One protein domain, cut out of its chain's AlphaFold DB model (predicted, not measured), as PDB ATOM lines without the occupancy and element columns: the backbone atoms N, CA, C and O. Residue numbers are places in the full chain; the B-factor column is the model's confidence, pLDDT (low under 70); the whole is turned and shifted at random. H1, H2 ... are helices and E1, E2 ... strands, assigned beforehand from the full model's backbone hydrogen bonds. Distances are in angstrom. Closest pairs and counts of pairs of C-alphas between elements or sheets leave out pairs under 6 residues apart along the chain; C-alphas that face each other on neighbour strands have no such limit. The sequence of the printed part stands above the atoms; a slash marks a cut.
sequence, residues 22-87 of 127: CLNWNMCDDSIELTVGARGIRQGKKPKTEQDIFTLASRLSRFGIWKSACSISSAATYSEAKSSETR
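What this domain is: This is residues 22 to 87 of the 127 residues of the protein "Hypothetical protein" of Amphora coffeiformis (UniProt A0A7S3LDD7). A small antiparallel hairpin of E1 and E2, its residues 26 to 31 sticking out, is followed by three short helices, H1, H2 and H3, strung loosely with no two touching. The 66 printed residues are mixed in class, with 29 in named elements. The whole is loose, with a radius of gyration of the C-alphas of 13.8 A and spans of 38 by 31 by 20 A.

Where its parts are: E1, residues 22 to 24, begins at C-alpha 22 (21.200, -3.851, -30.098). E2 is residues 33 to 36, 10.2 A long; H1 is 50 to 56, 9.9 A; H2 is 62 to 70, 11.9 A. H3, residues 78 to 83, ends at C-alpha 83 (29.985, -30.360, -21.322).

How they stand to each other: In the hairpin, N 24 and O 33 are 2.8 A apart, within hydrogen-bond range. Residues 35 to 36 of E2 pair antiparallel with residues 41 to 42. H1 and H2 are only just apart, closest 8.1 A. H2 and H3 are close but not clearly touching, about perpendicular at 80 degrees; their closest C-alphas, Trp 66 and Tyr 78, are 6.5 A apart. Every O i to N i+4 pair in H1, H2 and H3 is within hydrogen-bond range.

The domain as a whole: The farthest C-alphas, Lys 45 and Arg 87, are 40.8 A apart. The printed part has no cut. E2 to H1 is a long link. Low-confidence residues, under 70, include 83 to 87.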
ATOM      1  N   CYS A  22      19.929  -4.054 -30.781       91.69
ATOM      2  CA  CYS A  22      21.200  -3.851 -30.098       91.69
ATOM      3  C   CYS A  22      22.313  -3.608 -31.119       91.69
ATOM      4  O   CYS A  22      22.244  -4.081 -32.257       91.69
ATOM      5  N   LEU A  23      23.306  -2.826 -30.704       93.88
ATOM      6  CA  LEU A  23      24.499  -2.504 -31.474       93.88
ATOM      7  C   LEU A  23      25.682  -3.197 -30.802       93.88
ATOM      8  O   LEU A  23      25.909  -3.010 -29.610       93.88
ATOM      9  N   ASN A  24      26.417  -3.989 -31.575       93.88
ATOM     10  CA  ASN A  24      27.535  -4.795 -31.107       93.88
ATOM     11  C   ASN A  24      28.788  -4.453 -31.919       93.88
ATOM     12  O   ASN A  24      28.770  -4.526 -33.146       93.88
ATOM     13  N   TRP A  25      29.906  -4.173 -31.257       95.94
ATOM     14  CA  TRP A  25      31.201  -3.907 -31.892       95.94
ATOM     15  C   TRP A  25      32.321  -4.513 -31.045       95.94
ATOM     16  O   TRP A  25      32.260  -4.416 -29.821       95.94
ATOM     17  N   ASN A  26      33.313  -5.146 -31.677       92.31
ATOM     18  CA  ASN A  26      34.541  -5.561 -30.999       92.31
ATOM     19  C   ASN A  26      35.723  -4.767 -31.549       92.31
ATOM     20  O   ASN A  26      35.719  -4.355 -32.701       92.31
ATOM     21  N   MET A  27      36.773  -4.638 -30.737       92.62
ATOM     22  CA  MET A  27      37.973  -3.863 -31.068       92.62
ATOM     23  C   MET A  27      38.631  -4.256 -32.401       92.62
ATOM     24  O   MET A  27      39.218  -3.407 -33.059       92.62
ATOM     25  N   CYS A  28      38.533  -5.528 -32.793       88.44
ATOM     26  CA  CYS A  28      39.127  -6.049 -34.025       88.44
ATOM     27  C   CYS A  28      38.175  -6.020 -35.232       88.44
ATOM     28  O   CYS A  28      38.522  -6.571 -36.272       88.44
ATOM     29  N   ASP A  29      36.977  -5.446 -35.094       88.69
ATOM     30  CA  ASP A  29      36.009  -5.361 -36.185       88.69
ATOM     31  C   ASP A  29      36.046  -3.979 -36.844       88.69
ATOM     32  O   ASP A  29      35.918  -2.948 -36.179       88.69
ATOM     33  N   ASP A  30      36.075  -3.971 -38.174       92.88
ATOM     34  CA  ASP A  30      36.009  -2.742 -38.976       92.88
ATOM     35  C   ASP A  30      34.592  -2.145 -39.053       92.88
ATOM     36  O   ASP A  30      34.380  -1.077 -39.627       92.88
ATOM     37  N   SER A  31      33.579  -2.843 -38.524       92.62
ATOM     38  CA  SER A  31      32.179  -2.424 -38.626       92.62
ATOM     39  C   SER A  31      31.337  -2.828 -37.420       92.62
ATOM     40  O   SER A  31      31.631  -3.791 -36.710       92.62
ATOM     41  N   ILE A  32      30.259  -2.076 -37.199       94.38
ATOM     42  CA  ILE A  32      29.251  -2.381 -36.184       94.38
ATOM     43  C   ILE A  32      28.272  -3.449 -36.691       94.38
ATOM     44  O   ILE A  32      27.875  -3.456 -37.857       94.38
ATOM     45  N   GLU A  33      27.812  -4.315 -35.794       94.38
ATOM     46  CA  GLU A  33      26.715  -5.244 -36.047       94.38
ATOM     47  C   GLU A  33      25.442  -4.752 -35.346       94.38
ATOM     48  O   GLU A  33      25.435  -4.544 -34.135       94.38
ATOM     49  N   LEU A  34      24.346  -4.606 -36.092       94.81
ATOM     50  CA  LEU A  34      23.013  -4.355 -35.538       94.81
ATOM     51  C   LEU A  34      22.209  -5.657 -35.490       94.81
ATOM     52  O   LEU A  34      22.072  -6.332 -36.511       94.81
ATOM     53  N   THR A  35      21.622  -5.991 -34.343       94.62
ATOM     54  CA  THR A  35      20.762  -7.172 -34.154       94.62
ATOM     55  C   THR A  35      19.358  -6.732 -33.752       94.62
ATOM     56  O   THR A  35      19.196  -5.845 -32.921       94.62
ATOM     57  N   VAL A  36      18.321  -7.357 -34.309       92.94
ATOM     58  CA  VAL A  36      16.925  -7.108 -33.913       92.94
ATOM     59  C   VAL A  36      16.617  -7.925 -32.661       92.94
ATOM     60  O   VAL A  36      16.513  -9.147 -32.745       92.94
ATOM     61  N   GLY A  37      16.421  -7.268 -31.517       89.31
ATOM     62  CA  GLY A  37      16.275  -7.911 -30.206       89.31
ATOM     63  C   GLY A  37      15.143  -8.938 -30.149       89.31
ATOM     64  O   GLY A  37      15.336 -10.036 -29.646       89.31
ATOM     65  N   ALA A  38      13.995  -8.645 -30.770       87.31
ATOM     66  CA  ALA A  38      12.865  -9.580 -30.825       87.31
ATOM     67  C   ALA A  38      13.129 -10.845 -31.668       87.31
ATOM     68  O   ALA A  38      12.373 -11.805 -31.572       87.31
ATOM     69  N   ARG A  39      14.148 -10.835 -32.540       88.94
ATOM     70  CA  ARG A  39      14.491 -11.970 -33.414       88.94
ATOM     71  C   ARG A  39      15.825 -12.629 -33.067       88.94
ATOM     72  O   ARG A  39      16.052 -13.748 -33.502       88.94
ATOM     73  N   GLY A  40      16.723 -11.933 -32.372       90.12
ATOM     74  CA  GLY A  40      18.071 -12.422 -32.065       90.12
ATOM     75  C   GLY A  40      19.005 -12.564 -33.278       90.12
ATOM     76  O   GLY A  40      20.059 -13.181 -33.161       90.12
ATOM     77  N   ILE A  41      18.647 -12.002 -34.439       93.81
ATOM     78  CA  ILE A  41      19.437 -12.050 -35.685       93.81
ATOM     79  C   ILE A  41      19.778 -10.646 -36.182       93.81
ATOM     80  O   ILE A  41      19.130  -9.665 -35.797       93.81
ATOM     81  N   ARG A  42      20.779 -10.547 -37.060       94.19
ATOM     82  CA  ARG A  42      21.232  -9.288 -37.657       94.19
ATOM     83  C   ARG A  42      20.095  -8.555 -38.370       94.19
ATOM     84  O   ARG A  42      19.205  -9.165 -38.970       94.19
ATOM     85  N   GLN A  43      20.112  -7.228 -38.280       92.50
ATOM     86  CA  GLN A  43      19.159  -6.363 -38.960       92.50
ATOM     87  C   GLN A  43      19.263  -6.562 -40.474       92.50
ATOM     88  O   GLN A  43      20.347  -6.560 -41.049       92.50
ATOM     89  N   GLY A  44      18.116  -6.722 -41.131       87.88
ATOM     90  CA  GLY A  44      18.061  -6.947 -42.566       87.88
ATOM     91  C   GLY A  44      16.694  -7.433 -43.023       87.88
ATOM     92  O   GLY A  44      15.677  -7.265 -42.337       87.88
ATOM     93  N   LYS A  45      16.670  -8.055 -44.204       85.81
ATOM     94  CA  LYS A  45      15.465  -8.703 -44.729       85.81
ATOM     95  C   LYS A  45      15.027  -9.815 -43.772       85.81
ATOM     96  O   LYS A  45      15.846 -10.483 -43.152       85.81
ATOM     97  N   LYS A  46      13.710 -10.000 -43.633       88.62
ATOM     98  CA  LYS A  46      13.160 -11.099 -42.831       88.62
ATOM     99  C   LYS A  46      13.634 -12.436 -43.438       88.62
ATOM    100  O   LYS A  46      13.436 -12.595 -44.646       88.62
ATOM    101  N   PRO A  47      14.210 -13.359 -42.644       91.44
ATOM    102  CA  PRO A  47      14.589 -14.679 -43.137       91.44
ATOM    103  C   PRO A  47      13.352 -15.407 -43.665       91.44
ATOM    104  O   PRO A  47      12.264 -15.292 -43.087       91.44
ATOM    105  N   LYS A  48      13.512 -16.108 -44.787       93.88
ATOM    106  CA  LYS A  48      12.463 -16.934 -45.399       93.88
ATOM    107  C   LYS A  48      12.795 -18.416 -45.306       93.88
ATOM    108  O   LYS A  48      11.881 -19.230 -45.262       93.88
ATOM    109  N   THR A  49      14.083 -18.736 -45.287       93.38
ATOM    110  CA  THR A  49      14.616 -20.091 -45.195       93.38
ATOM    111  C   THR A  49      15.401 -20.269 -43.899       93.38
ATOM    112  O   THR A  49      15.829 -19.292 -43.281       93.38
ATOM    113  N   GLU A  50      15.620 -21.515 -43.487       90.25
ATOM    114  CA  GLU A  50      16.493 -21.833 -42.349       90.25
ATOM    115  C   GLU A  50      17.936 -21.396 -42.612       90.25
ATOM    116  O   GLU A  50      18.600 -20.859 -41.729       90.25
ATOM    117  N   GLN A  51      18.393 -21.520 -43.861       89.50
ATOM    118  CA  GLN A  51      19.721 -21.066 -44.258       89.50
ATOM    119  C   GLN A  51      19.902 -19.559 -44.038       89.50
ATOM    120  O   GLN A  51      20.957 -19.129 -43.569       89.50
ATOM    121  N   ASP A  52      18.857 -18.760 -44.287       91.06
ATOM    122  CA  ASP A  52      18.884 -17.325 -43.996       91.06
ATOM    123  C   ASP A  52      19.109 -17.051 -42.504       91.06
ATOM    124  O   ASP A  52      19.730 -16.047 -42.167       91.06
ATOM    125  N   ILE A  53      18.626 -17.915 -41.604       89.94
ATOM    126  CA  ILE A  53      18.820 -17.756 -40.155       89.94
ATOM    127  C   ILE A  53      20.301 -17.901 -39.815       89.94
ATOM    128  O   ILE A  53      20.840 -17.052 -39.109       89.94
ATOM    129  N   PHE A  54      20.979 -18.915 -40.356       89.44
ATOM    130  CA  PHE A  54      22.417 -19.104 -40.144       89.44
ATOM    131  C   PHE A  54      23.242 -17.981 -40.769       89.44
ATOM    132  O   PHE A  54      24.199 -17.502 -40.161       89.44
ATOM    133  N   THR A  55      22.851 -17.509 -41.952       90.31
ATOM    134  CA  THR A  55      23.509 -16.375 -42.607       90.31
ATOM    135  C   THR A  55      23.288 -15.073 -41.841       90.31
ATOM    136  O   THR A  55      24.204 -14.261 -41.741       90.31
ATOM    137  N   LEU A  56      22.102 -14.848 -41.277       93.62
ATOM    138  CA  LEU A  56      21.770 -13.650 -40.501       93.62
ATOM    139  C   LEU A  56      22.115 -13.780 -39.014       93.62
ATOM    140  O   LEU A  56      21.918 -12.814 -38.277       93.62
ATOM    141  N   ALA A  57      22.633 -14.921 -38.561       93.00
ATOM    142  CA  ALA A  57      23.017 -15.117 -37.173       93.00
ATOM    143  C   ALA A  57      24.017 -14.038 -36.739       93.00
ATOM    144  O   ALA A  57      24.919 -13.656 -37.489       93.00
ATOM    145  N   SER A  58      23.830 -13.527 -35.522       93.56
ATOM    146  CA  SER A  58      24.808 -12.635 -34.903       93.56
ATOM    147  C   SER A  58      26.123 -13.380 -34.695       93.56
ATOM    148  O   SER A  58      26.121 -14.557 -34.316       93.56
ATOM    149  N   ARG A  59      27.252 -12.687 -34.850       91.00
ATOM    150  CA  ARG A  59      28.568 -13.214 -34.453       91.00
ATOM    151  C   ARG A  59      28.655 -13.561 -32.958       91.00
ATOM    152  O   ARG A  59      29.427 -14.431 -32.581       91.00
ATOM    153  N   LEU A  60      27.822 -12.926 -32.125       91.94
ATOM    154  CA  LEU A  60      27.712 -13.186 -30.685       91.94
ATOM    155  C   LEU A  60      26.716 -14.306 -30.344       91.94
ATOM    156  O   LEU A  60      26.543 -14.653 -29.178       91.94
ATOM    157  N   SER A  61      26.033 -14.875 -31.340       91.94
ATOM    158  CA  SER A  61      25.177 -16.041 -31.113       91.94
ATOM    159  C   SER A  61      26.009 -17.260 -30.703       91.94
ATOM    160  O   SER A  61      27.191 -17.356 -31.038       91.94
ATOM    161  N   ARG A  62      25.377 -18.245 -30.046       88.06
ATOM    162  CA  ARG A  62      26.022 -19.534 -29.723       88.06
ATOM    163  C   ARG A  62      26.677 -20.168 -30.957       88.06
ATOM    164  O   ARG A  62      27.816 -20.609 -30.875       88.06
ATOM    165  N   PHE A  63      25.986 -20.141 -32.098       87.75
ATOM    166  CA  PHE A  63      26.501 -20.635 -33.376       87.75
ATOM    167  C   PHE A  63      27.719 -19.843 -33.871       87.75
ATOM    168  O   PHE A  63      28.707 -20.448 -34.275       87.75
ATOM    169  N   GLY A  64      27.670 -18.507 -33.818       88.69
ATOM    170  CA  GLY A  64      28.780 -17.645 -34.238       88.69
ATOM    171  C   GLY A  64      30.041 -17.877 -33.407       88.69
ATOM    172  O   GLY A  64      31.107 -18.130 -33.963       88.69
ATOM    173  N   ILE A  65      29.892 -17.896 -32.079       88.94
ATOM    174  CA  ILE A  65      30.989 -18.157 -31.139       88.94
ATOM    175  C   ILE A  65      31.556 -19.564 -31.350       88.94
ATOM    176  O   ILE A  65      32.770 -19.723 -31.448       88.94
ATOM    177  N   TRP A  66      30.693 -20.580 -31.459       86.12
ATOM    178  CA  TRP A  66      31.119 -21.960 -31.701       86.12
ATOM    179  C   TRP A  66      31.871 -22.097 -33.022       86.12
ATOM    180  O   TRP A  66      32.966 -22.642 -33.039       86.12
ATOM    181  N   LYS A  67      31.354 -21.526 -34.117       85.62
ATOM    182  CA  LYS A  67      32.018 -21.545 -35.426       85.62
ATOM    183  C   LYS A  67      33.413 -20.911 -35.368       85.62
ATOM    184  O   LYS A  67      34.358 -21.448 -35.947       85.62
ATOM    185  N   SER A  68      33.563 -19.794 -34.654       83.94
ATOM    186  CA  SER A  68      34.869 -19.165 -34.436       83.94
ATOM    187  C   SER A  68      35.792 -20.035 -33.575       83.94
ATOM    188  O   SER A  68      36.955 -20.211 -33.928       83.94
ATOM    189  N   ALA A  69      35.286 -20.642 -32.499       82.88
ATOM    190  CA  ALA A  69      36.059 -21.533 -31.630       82.88
ATOM    191  C   ALA A  69      36.492 -22.835 -32.335       82.88
ATOM    192  O   ALA A  69      37.618 -23.298 -32.150       82.88
ATOM    193  N   CYS A  70      35.642 -23.395 -33.198       79.94
ATOM    194  CA  CYS A  70      35.960 -24.560 -34.025       79.94
ATOM    195  C   CYS A  70      36.968 -24.252 -35.140       79.94
ATOM    196  O   CYS A  70      37.617 -25.149 -35.665       79.94
ATOM    197  N   SER A  71      37.147 -22.977 -35.499       70.94
ATOM    198  CA  SER A  71      38.235 -22.590 -36.407       70.94
ATOM    199  C   SER A  71      39.610 -22.692 -35.726       70.94
ATOM    200  O   SER A  71      40.631 -22.719 -36.403       70.94
ATOM    201  N   ILE A  72      39.636 -22.759 -34.388       64.88
ATOM    202  CA  ILE A  72      40.845 -22.844 -33.554       64.88
ATOM    203  C   ILE A  72      41.029 -24.267 -32.991       64.88
ATOM    204  O   ILE A  72      42.147 -24.677 -32.692       64.88
ATOM    205  N   SER A  73      39.950 -25.046 -32.861       64.62
ATOM    206  CA  SER A  73      39.960 -26.400 -32.299       64.62
ATOM    207  C   SER A  73      39.047 -27.339 -33.087       64.62
ATOM    208  O   SER A  73      37.977 -26.942 -33.525       64.62
ATOM    209  N   SER A  74      39.399 -28.616 -33.222       63.94
ATOM    210  CA  SER A  74      38.555 -29.621 -33.889       63.94
ATOM    211  C   SER A  74      37.385 -30.101 -33.014       63.94
ATOM    212  O   SER A  74      37.054 -31.287 -33.026       63.94
ATOM    213  N   ALA A  75      36.816 -29.224 -32.182       58.38
ATOM    214  CA  ALA A  75      35.768 -29.602 -31.246       58.38
ATOM    215  C   ALA A  75      34.544 -30.141 -31.999       58.38
ATOM    216  O   ALA A  75      34.092 -29.548 -32.983       58.38
ATOM    217  N   ALA A  76      34.014 -31.262 -31.503       71.06
ATOM    218  CA  ALA A  76      32.724 -31.798 -31.905       71.06
ATOM    219  C   ALA A  76      31.583 -30.867 -31.428       71.06
ATOM    220  O   ALA A  76      31.810 -29.699 -31.096       71.06
ATOM    221  N   THR A  77      30.339 -31.337 -31.485       72.44
ATOM    222  CA  THR A  77      29.125 -30.509 -31.366       72.44
ATOM    223  C   THR A  77      29.133 -29.545 -30.161       72.44
ATOM    224  O   THR A  77      29.788 -29.772 -29.145       72.44
ATOM    225  N   TYR A  78      28.399 -28.426 -30.253       67.69
ATOM    226  CA  TYR A  78      28.412 -27.367 -29.224       67.69
ATOM    227  C   TYR A  78      28.118 -27.876 -27.801       67.69
ATOM    228  O   TYR A  78      28.735 -27.417 -26.836       67.69
ATOM    229  N   SER A  79      27.187 -28.824 -27.667       70.50
ATOM    230  CA  SER A  79      26.805 -29.440 -26.392       70.50
ATOM    231  C   SER A  79      27.968 -30.207 -25.759       70.50
ATOM    232  O   SER A  79      28.229 -30.051 -24.565       70.50
ATOM    233  N   GLU A  80      28.717 -30.965 -26.559       69.56
ATOM    234  CA  GLU A  80      29.888 -31.726 -26.116       69.56
ATOM    235  C   GLU A  80      30.998 -30.787 -25.638       69.56
ATOM    236  O   GLU A  80      31.491 -30.944 -24.517       69.56
ATOM    237  N   ALA A  81      31.308 -29.745 -26.417       69.12
ATOM    238  CA  ALA A  81      32.290 -28.733 -26.036       69.12
ATOM    239  C   ALA A  81      31.915 -28.055 -24.704       69.12
ATOM    240  O   ALA A  81      32.735 -28.000 -23.787       69.12
ATOM    241  N   LYS A  82      30.650 -27.642 -24.536       71.19
ATOM    242  CA  LYS A  82      30.143 -27.047 -23.283       71.19
ATOM    243  C   LYS A  82      30.186 -28.036 -22.108       71.19
ATOM    244  O   LYS A  82      30.380 -27.630 -20.964       71.19
ATOM    245  N   SER A  83      29.992 -29.329 -22.364       66.25
ATOM    246  CA  SER A  83      29.985 -30.360 -21.322       66.25
ATOM    247  C   SER A  83      31.377 -30.740 -20.808       66.25
ATOM    248  O   SER A  83      31.503 -31.118 -19.642       66.25
ATOM    249  N   SER A  84      32.407 -30.589 -21.647       63.03
ATOM    250  CA  SER A  84      33.804 -30.878 -21.304       63.03
ATOM    251  C   SER A  84      34.458 -29.839 -20.380       63.03
ATOM    252  O   SER A  84      35.519 -30.096 -19.814       63.03
ATOM    253  N   GLU A  85      33.828 -28.677 -20.171       66.12
ATOM    254  CA  GLU A  85      34.392 -27.595 -19.362       66.12
ATOM    255  C   GLU A  85      34.074 -27.775 -17.861       66.12
ATOM    256  O   GLU A  85      33.232 -27.104 -17.260       66.12
ATOM    257  N   THR A  86      34.767 -28.724 -17.229       56.25
ATOM    258  CA  THR A  86      34.517 -29.177 -15.847       56.25
ATOM    259  C   THR A  86      34.723 -28.076 -14.798       56.25
ATOM    260  O   THR A  86      33.981 -28.001 -13.820       56.25
ATOM    261  N   ARG A  87      35.685 -27.166 -15.012       54.78
ATOM    262  CA  ARG A  87      36.035 -26.089 -14.059       54.78
ATOM    263  C   ARG A  87      34.956 -25.007 -13.932       54.78
ATOM    264  O   ARG A  87      34.820 -24.397 -12.877       54.78
TER     265      ARG A  87